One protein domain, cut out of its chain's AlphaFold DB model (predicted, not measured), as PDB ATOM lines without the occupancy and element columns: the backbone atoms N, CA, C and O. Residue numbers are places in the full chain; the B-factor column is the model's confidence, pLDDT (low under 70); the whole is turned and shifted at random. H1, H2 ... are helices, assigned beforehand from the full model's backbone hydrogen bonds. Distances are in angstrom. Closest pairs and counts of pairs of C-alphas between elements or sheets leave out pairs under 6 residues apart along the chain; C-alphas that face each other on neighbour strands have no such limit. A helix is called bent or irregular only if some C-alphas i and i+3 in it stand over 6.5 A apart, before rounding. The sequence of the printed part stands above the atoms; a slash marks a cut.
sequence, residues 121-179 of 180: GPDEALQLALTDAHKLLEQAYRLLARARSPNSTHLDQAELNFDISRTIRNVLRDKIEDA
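What this domain is: This is residues 121 to 179 of the 180 residues of an uncharacterized protein of Aquitalea sp. FJL05 (UniProt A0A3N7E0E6). Two long helices make a narrow, open U: H1 runs along the long axis of the rod-like outline, a short link turns the backbone round at one end, and H2 folds back beside H1 at a slant, with a gap between the two. They come near each other without close packing, and residues 121 to 129 of H1, the turn at residues 145 to 153, and residues 169 to 179 stick out. The printed part has 59 residues, with two named helices in the order H1, H2 and no named strand, and its class is all helix. It is loose, with a radius of gyration of the C-alphas of 14.5 A, and spans 47 by 19 by 14 A.

Where its parts are: H1 holds residues 121 to 144 and measures 34.8 A from first to last C-alpha; C-alpha 121 is at (34.319, -28.483, 53.895). H2, the longest helix by residues, holds residues 152 to 177 and measures 37.5 A, from C-alpha 152 at (40.190, -60.582, 33.901) to C-alpha 177 at (20.659, -28.734, 36.775).

How they stand to each other: H1 and H2 are near each other, with no pair of C-alphas within 8 A but 10 pairs within 10 A. The link from H1 to H2 has 7 residues between them and is short, not tight. In H1 and H2 every O i to N i+4 pair is within hydrogen-bond range, and neither helix is bent.

The domain as a whole: The two C-alphas farthest apart, those of Arg 148 and Ala 179, are 47.1 A apart, while the C-alphas of Gly 121 and Ala 179, the first and last printed, are 19.2 A apart. Without the stretches that stand free, 30 residues span 25 by 23 by 8 A. The printed part has no cut and no long link. The mean pLDDT of the printed part is 89.8, and residues 121 to 122 and 178 to 179 are under 70.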
ATOM      1  N   GLY A 121      33.793 -27.143  53.595       67.00
ATOM      2  CA  GLY A 121      34.319 -28.483  53.895       67.00
ATOM      3  C   GLY A 121      33.841 -29.601  52.951       67.00
ATOM      4  O   GLY A 121      34.665 -30.215  52.282       67.00
ATOM      5  N   PRO A 122      32.531 -29.883  52.852       67.69
ATOM      6  CA  PRO A 122      31.976 -30.878  51.930       67.69
ATOM      7  C   PRO A 122      32.306 -30.686  50.443       67.69
ATOM      8  O   PRO A 122      32.581 -31.669  49.753       67.69
ATOM      9  N   ASP A 123      32.296 -29.449  49.944       72.75
ATOM     10  CA  ASP A 123      32.504 -29.169  48.518       72.75
ATOM     11  C   ASP A 123      33.993 -29.226  48.159       72.75
ATOM     12  O   ASP A 123      34.373 -29.825  47.150       72.75
ATOM     13  N   GLU A 124      34.858 -28.703  49.031       71.56
ATOM     14  CA  GLU A 124      36.308 -28.854  48.919       71.56
ATOM     15  C   GLU A 124      36.743 -30.313  49.087       71.56
ATOM     16  O   GLU A 124      37.583 -30.792  48.323       71.56
ATOM     17  N   ALA A 125      36.140 -31.055  50.021       70.94
ATOM     18  CA  ALA A 125      36.409 -32.479  50.204       70.94
ATOM     19  C   ALA A 125      36.006 -33.292  48.967       70.94
ATOM     20  O   ALA A 125      36.764 -34.160  48.526       70.94
ATOM     21  N   LEU A 126      34.851 -32.987  48.364       83.88
ATOM     22  CA  LEU A 126      34.418 -33.606  47.114       83.88
ATOM     23  C   LEU A 126      35.367 -33.261  45.960       83.88
ATOM     24  O   LEU A 126      35.797 -34.156  45.231       83.88
ATOM     25  N   GLN A 127      35.747 -31.990  45.816       85.31
ATOM     26  CA  GLN A 127      36.687 -31.535  44.791       85.31
ATOM     27  C   GLN A 127      38.058 -32.213  44.928       85.31
ATOM     28  O   GLN A 127      38.631 -32.667  43.930       85.31
ATOM     29  N   LEU A 128      38.585 -32.315  46.149       80.38
ATOM     30  CA  LEU A 128      39.848 -32.991  46.434       80.38
ATOM     31  C   LEU A 128      39.760 -34.486  46.100       80.38
ATOM     32  O   LEU A 128      40.609 -34.995  45.367       80.38
ATOM     33  N   ALA A 129      38.701 -35.169  46.542       87.06
ATOM     34  CA  ALA A 129      38.490 -36.589  46.267       87.06
ATOM     35  C   ALA A 129      38.380 -36.889  44.761       87.06
ATOM     36  O   ALA A 129      38.992 -37.841  44.273       87.06
ATOM     37  N   LEU A 130      37.659 -36.055  44.001       94.88
ATOM     38  CA  LEU A 130      37.567 -36.166  42.538       94.88
ATOM     39  C   LEU A 130      38.928 -35.964  41.864       94.88
ATOM     40  O   LEU A 130      39.294 -36.702  40.945       94.88
ATOM     41  N   THR A 131      39.692 -34.981  42.340       92.31
ATOM     42  CA  THR A 131      41.032 -34.674  41.828       92.31
ATOM     43  C   THR A 131      41.994 -35.838  42.066       92.31
ATOM     44  O   THR A 131      42.746 -36.221  41.167       92.31
ATOM     45  N   ASP A 132      41.964 -36.443  43.251       91.81
ATOM     46  CA  ASP A 132      42.838 -37.564  43.592       91.81
ATOM     47  C   ASP A 132      42.429 -38.863  42.886       91.81
ATOM     48  O   ASP A 132      43.297 -39.576  42.372       91.81
ATOM     49  N   ALA A 133      41.127 -39.129  42.743       96.12
ATOM     50  CA  ALA A 133      40.628 -40.240  41.933       96.12
ATOM     51  C   ALA A 133      41.118 -40.140  40.478       96.12
ATOM     52  O   ALA A 133      41.595 -41.127  39.911       96.12
ATOM     53  N   HIS A 134      41.082 -38.943  39.885       97.12
ATOM     54  CA  HIS A 134      41.590 -38.717  38.533       97.12
ATOM     55  C   HIS A 134      43.087 -39.043  38.408       97.12
ATOM     56  O   HIS A 134      43.480 -39.783  37.503       97.12
ATOM     57  N   LYS A 135      43.921 -38.572  39.348       96.69
ATOM     58  CA  LYS A 135      45.368 -38.867  39.358       96.69
ATOM     59  C   LYS A 135      45.651 -40.371  39.411       96.69
ATOM     60  O   LYS A 135      46.537 -40.855  38.701       96.69
ATOM     61  N   LEU A 136      44.906 -41.109  40.237       95.88
ATOM     62  CA  LEU A 136      45.051 -42.563  40.372       95.88
ATOM     63  C   LEU A 136      44.640 -43.297  39.091       95.88
ATOM     64  O   LEU A 136      45.355 -44.195  38.642       95.88
ATOM     65  N   LEU A 137      43.541 -42.884  38.453       96.56
ATOM     66  CA  LEU A 137      43.102 -43.454  37.176       96.56
ATOM     67  C   LEU A 137      44.108 -43.180  36.049       96.56
ATOM     68  O   LEU A 137      44.441 -44.092  35.290       96.56
ATOM     69  N   GLU A 138      44.672 -41.971  35.968       96.81
ATOM     70  CA  GLU A 138      45.752 -41.684  35.018       96.81
ATOM     71  C   GLU A 138      46.996 -42.542  35.272       96.81
ATOM     72  O   GLU A 138      47.686 -42.966  34.339       96.81
ATOM     73  N   GLN A 139      47.346 -42.765  36.540       95.56
ATOM     74  CA  GLN A 139      48.472 -43.621  36.895       95.56
ATOM     75  C   GLN A 139      48.222 -45.064  36.445       95.56
ATOM     76  O   GLN A 139      49.100 -45.651  35.809       95.56
ATOM     77  N   ALA A 140      47.031 -45.608  36.705       94.50
ATOM     78  CA  ALA A 140      46.633 -46.932  36.237       94.50
ATOM     79  C   ALA A 140      46.717 -47.032  34.705       94.50
ATOM     80  O   ALA A 140      47.316 -47.970  34.179       94.50
ATOM     81  N   TYR A 141      46.229 -46.015  33.986       94.19
ATOM     82  CA  TYR A 141      46.330 -45.943  32.529       94.19
ATOM     83  C   TYR A 141      47.787 -45.972  32.039       94.19
ATOM     84  O   TYR A 141      48.134 -46.751  31.151       94.19
ATOM     85  N   ARG A 142      48.683 -45.192  32.661       94.56
ATOM     86  CA  ARG A 142      50.123 -45.201  32.335       94.56
ATOM     87  C   ARG A 142      50.778 -46.567  32.558       94.56
ATOM     88  O   ARG A 142      51.722 -46.915  31.846       94.56
ATOM     89  N   LEU A 143      50.304 -47.342  33.534       94.69
ATOM     90  CA  LEU A 143      50.822 -48.679  33.826       94.69
ATOM     91  C   LEU A 143      50.376 -49.730  32.803       94.69
ATOM     92  O   LEU A 143      51.124 -50.686  32.592       94.69
ATOM     93  N   LEU A 144      49.247 -49.540  32.108       91.44
ATOM     94  CA  LEU A 144      48.787 -50.466  31.062       91.44
ATOM     95  C   LEU A 144      49.838 -50.662  29.967       91.44
ATOM     96  O   LEU A 144      50.094 -51.791  29.561       91.44
ATOM     97  N   ALA A 145      50.527 -49.591  29.562       87.06
ATOM     98  CA  ALA A 145      51.593 -49.658  28.559       87.06
ATOM     99  C   ALA A 145      52.796 -50.522  28.990       87.06
ATOM    100  O   ALA A 145      53.597 -50.937  28.156       87.06
ATOM    101  N   ARG A 146      52.950 -50.779  30.295       91.56
ATOM    102  CA  ARG A 146      54.034 -51.584  30.880       91.56
ATOM    103  C   ARG A 146      53.559 -52.957  31.356       91.56
ATOM    104  O   ARG A 146      54.388 -53.805  31.698       91.56
ATOM    105  N   ALA A 147      52.248 -53.176  31.411       91.56
ATOM    106  CA  ALA A 147      51.660 -54.413  31.884       91.56
ATOM    107  C   ALA A 147      51.897 -55.526  30.856       91.56
ATOM    108  O   ALA A 147      51.407 -55.472  29.733       91.56
ATOM    109  N   ARG A 148      52.654 -56.559  31.242       89.31
ATOM    110  CA  ARG A 148      52.979 -57.682  30.341       89.31
ATOM    111  C   ARG A 148      51.832 -58.678  30.185       89.31
ATOM    112  O   ARG A 148      51.780 -59.400  29.196       89.31
ATOM    113  N   SER A 149      50.950 -58.754  31.178       91.62
ATOM    114  CA  SER A 149      49.844 -59.713  31.198       91.62
ATOM    115  C   SER A 149      48.625 -59.135  31.928       91.62
ATOM    116  O   SER A 149      48.345 -59.529  33.063       91.62
ATOM    117  N   PRO A 150      47.903 -58.171  31.321       90.31
ATOM    118  CA  PRO A 150      46.550 -57.827  31.751       90.31
ATOM    119  C   PRO A 150      45.677 -59.089  31.822       90.31
ATOM    120  O   PRO A 150      45.867 -60.024  31.046       90.31
ATOM    121  N   ASN A 151      44.745 -59.141  32.769       93.69
ATOM    122  CA  ASN A 151      43.927 -60.323  33.040       93.69
ATOM    123  C   ASN A 151      42.499 -59.887  33.402       93.69
ATOM    124  O   ASN A 151      42.233 -58.688  33.498       93.69
ATOM    125  N   SER A 152      41.599 -60.854  33.595       95.00
ATOM    126  CA  SER A 152      40.190 -60.582  33.901       95.00
ATOM    127  C   SER A 152      40.014 -59.751  35.169       95.00
ATOM    128  O   SER A 152      39.259 -58.797  35.147       95.00
ATOM    129  N   THR A 153      40.794 -59.996  36.224       95.75
ATOM    130  CA  THR A 153      40.721 -59.202  37.462       95.75
ATOM    131  C   THR A 153      41.028 -57.720  37.233       95.75
ATOM    132  O   THR A 153      40.384 -56.856  37.824       95.75
ATOM    133  N   HIS A 154      41.992 -57.395  36.365       95.25
ATOM    134  CA  HIS A 154      42.261 -56.001  36.000       95.25
ATOM    135  C   HIS A 154      41.097 -55.371  35.221       95.25
ATOM    136  O   HIS A 154      40.818 -54.188  35.410       95.25
ATOM    137  N   LEU A 155      40.442 -56.147  34.350       95.00
ATOM    138  CA  LEU A 155      39.273 -55.702  33.589       95.00
ATOM    139  C   LEU A 155      38.073 -55.465  34.514       95.00
ATOM    140  O   LEU A 155      37.516 -54.374  34.485       95.00
ATOM    141  N   ASP A 156      37.763 -56.420  35.392       97.56
ATOM    142  CA  ASP A 156      36.667 -56.325  36.362       97.56
ATOM    143  C   ASP A 156      36.821 -55.066  37.238       97.56
ATOM    144  O   ASP A 156      35.877 -54.305  37.445       97.56
ATOM    145  N   GLN A 157      38.044 -54.778  37.703       96.38
ATOM    146  CA  GLN A 157      38.301 -53.579  38.501       96.38
ATOM    147  C   GLN A 157      38.162 -52.280  37.691       96.38
ATOM    148  O   GLN A 157      37.736 -51.254  38.227       96.38
ATOM    149  N   ALA A 158      38.523 -52.298  36.405       95.75
ATOM    150  CA  ALA A 158      38.332 -51.152  35.522       95.75
ATOM    151  C   ALA A 158      36.841 -50.878  35.261       95.75
ATOM    152  O   ALA A 158      36.446 -49.712  35.236       95.75
ATOM    153  N   GLU A 159      36.018 -51.922  35.133       97.38
ATOM    154  CA  GLU A 159      34.561 -51.803  34.995       97.38
ATOM    155  C   GLU A 159      33.924 -51.194  36.252       97.38
ATOM    156  O   GLU A 159      33.198 -50.207  36.146       97.38
ATOM    157  N   LEU A 160      34.295 -51.668  37.448       97.12
ATOM    158  CA  LEU A 160      33.826 -51.075  38.710       97.12
ATOM    159  C   LEU A 160      34.182 -49.584  38.819       97.12
ATOM    160  O   LEU A 160      33.343 -48.759  39.191       97.12
ATOM    161  N   ASN A 161      35.416 -49.221  38.459       96.88
ATOM    162  CA  ASN A 161      35.867 -47.827  38.460       96.88
ATOM    163  C   ASN A 161      35.100 -46.968  37.438       96.88
ATOM    164  O   ASN A 161      34.827 -45.791  37.695       96.88
ATOM    165  N   PHE A 162      34.748 -47.532  36.282       97.38
ATOM    166  CA  PHE A 162      33.947 -46.850  35.270       97.38
ATOM    167  C   PHE A 162      32.519 -46.587  35.762       97.38
ATOM    168  O   PHE A 162      32.033 -45.455  35.656       97.38
ATOM    169  N   ASP A 163      31.870 -47.591  36.348       97.50
ATOM    170  CA  ASP A 163      30.486 -47.492  36.812       97.50
ATOM    171  C   ASP A 163      30.322 -46.457  37.928       97.50
ATOM    172  O   ASP A 163      29.410 -45.618  37.879       97.50
ATOM    173  N   ILE A 164      31.241 -46.438  38.899       96.56
ATOM    174  CA  ILE A 164      31.196 -45.433  39.966       96.56
ATOM    175  C   ILE A 164      31.479 -44.026  39.423       96.56
ATOM    176  O   ILE A 164      30.755 -43.088  39.755       96.56
ATOM    177  N   SER A 165      32.446 -43.875  38.510       96.94
ATOM    178  CA  SER A 165      32.757 -42.582  37.879       96.94
ATOM    179  C   SER A 165      31.563 -42.034  37.093       96.94
ATOM    180  O   SER A 165      31.248 -40.842  37.158       96.94
ATOM    181  N   ARG A 166      30.852 -42.908  36.373       97.50
ATOM    182  CA  ARG A 166      29.624 -42.561  35.649       97.50
ATOM    183  C   ARG A 166      28.518 -42.117  36.601       97.50
ATOM    184  O   ARG A 166      27.838 -41.133  36.310       97.50
ATOM    185  N   THR A 167      28.344 -42.830  37.710       97.38
ATOM    186  CA  THR A 167      27.337 -42.516  38.731       97.38
ATOM    187  C   THR A 167      27.595 -41.145  39.344       97.38
ATOM    188  O   THR A 167      26.703 -40.299  39.327       97.38
ATOM    189  N   ILE A 168      28.831 -40.884  39.784       95.88
ATOM    190  CA  ILE A 168      29.246 -39.592  40.348       95.88
ATOM    191  C   ILE A 168      28.945 -38.450  39.370       95.88
ATOM    192  O   ILE A 168      28.321 -37.461  39.746       95.88
ATOM    193  N   ARG A 169      29.324 -38.603  38.094       96.19
ATOM    194  CA  ARG A 169      29.070 -37.589  37.060       96.19
ATOM    195  C   ARG A 169      27.581 -37.287  36.890       96.19
ATOM    196  O   ARG A 169      27.216 -36.126  36.750       96.19
ATOM    197  N   ASN A 170      26.739 -38.318  36.837       96.38
ATOM    198  CA  ASN A 170      25.303 -38.129  36.641       96.38
ATOM    199  C   ASN A 170      24.680 -37.405  37.842       96.38
ATOM    200  O   ASN A 170      24.022 -36.397  37.639       96.38
ATOM    201  N   VAL A 171      24.994 -37.831  39.071       93.62
ATOM    202  CA  VAL A 171      24.507 -37.170  40.296       93.62
ATOM    203  C   VAL A 171      24.948 -35.707  40.364       93.62
ATOM    204  O   VAL A 171      24.152 -34.847  40.729       93.62
ATOM    205  N   LEU A 172      26.199 -35.404  40.000       90.75
ATOM    206  CA  LEU A 172      26.688 -34.024  39.934       90.75
ATOM    207  C   LEU A 172      25.917 -33.196  38.909       90.75
ATOM    208  O   LEU A 172      25.557 -32.060  39.194       90.75
ATOM    209  N   ARG A 173      25.663 -33.752  37.721       91.31
ATOM    210  CA  ARG A 173      24.918 -33.048  36.677       91.31
ATOM    211  C   ARG A 173      23.492 -32.750  37.125       91.31
ATOM    212  O   ARG A 173      23.078 -31.608  36.994       91.31
ATOM    213  N   ASP A 174      22.805 -33.738  37.688       92.25
ATOM    214  CA  ASP A 174      21.430 -33.583  38.162       92.25
ATOM    215  C   ASP A 174      21.372 -32.504  39.263       92.25
ATOM    216  O   ASP A 174      20.603 -31.556  39.162       92.25
ATOM    217  N   LYS A 175      22.300 -32.538  40.234       78.69
ATOM    218  CA  LYS A 175      22.422 -31.495  41.273       78.69
ATOM    219  C   LYS A 175      22.713 -30.092  40.723       78.69
ATOM    220  O   LYS A 175      22.271 -29.114  41.315       78.69
ATOM    221  N   ILE A 176      23.489 -29.974  39.643       80.06
ATOM    222  CA  ILE A 176      23.802 -28.683  39.002       80.06
ATOM    223  C   ILE A 176      22.612 -28.173  38.180       80.06
ATOM    224  O   ILE A 176      22.404 -26.964  38.106       80.06
ATOM    225  N   GLU A 177      21.866 -29.069  37.534       78.12
ATOM    226  CA  GLU A 177      20.659 -28.734  36.775       78.12
ATOM    227  C   GLU A 177      19.517 -28.303  37.708       78.12
ATOM    228  O   GLU A 177      18.886 -27.291  37.425       78.12
ATOM    229  N   ASP A 178      19.331 -28.973  38.848       59.56
ATOM    230  CA  ASP A 178      18.329 -28.616  39.870       59.56
ATOM    231  C   ASP A 178      18.621 -27.277  40.577       59.56
ATOM    232  O   ASP A 178      17.730 -26.674  41.171       59.56
ATOM    233  N   ALA A 179      19.873 -26.808  40.533       54.75
ATOM    234  CA  ALA A 179      20.314 -25.557  41.152       54.75
ATOM    235  C   ALA A 179      20.245 -24.328  40.216       54.75
ATOM    236  O   ALA A 179      20.694 -23.247  40.605       54.75
TER     237      ALA A 179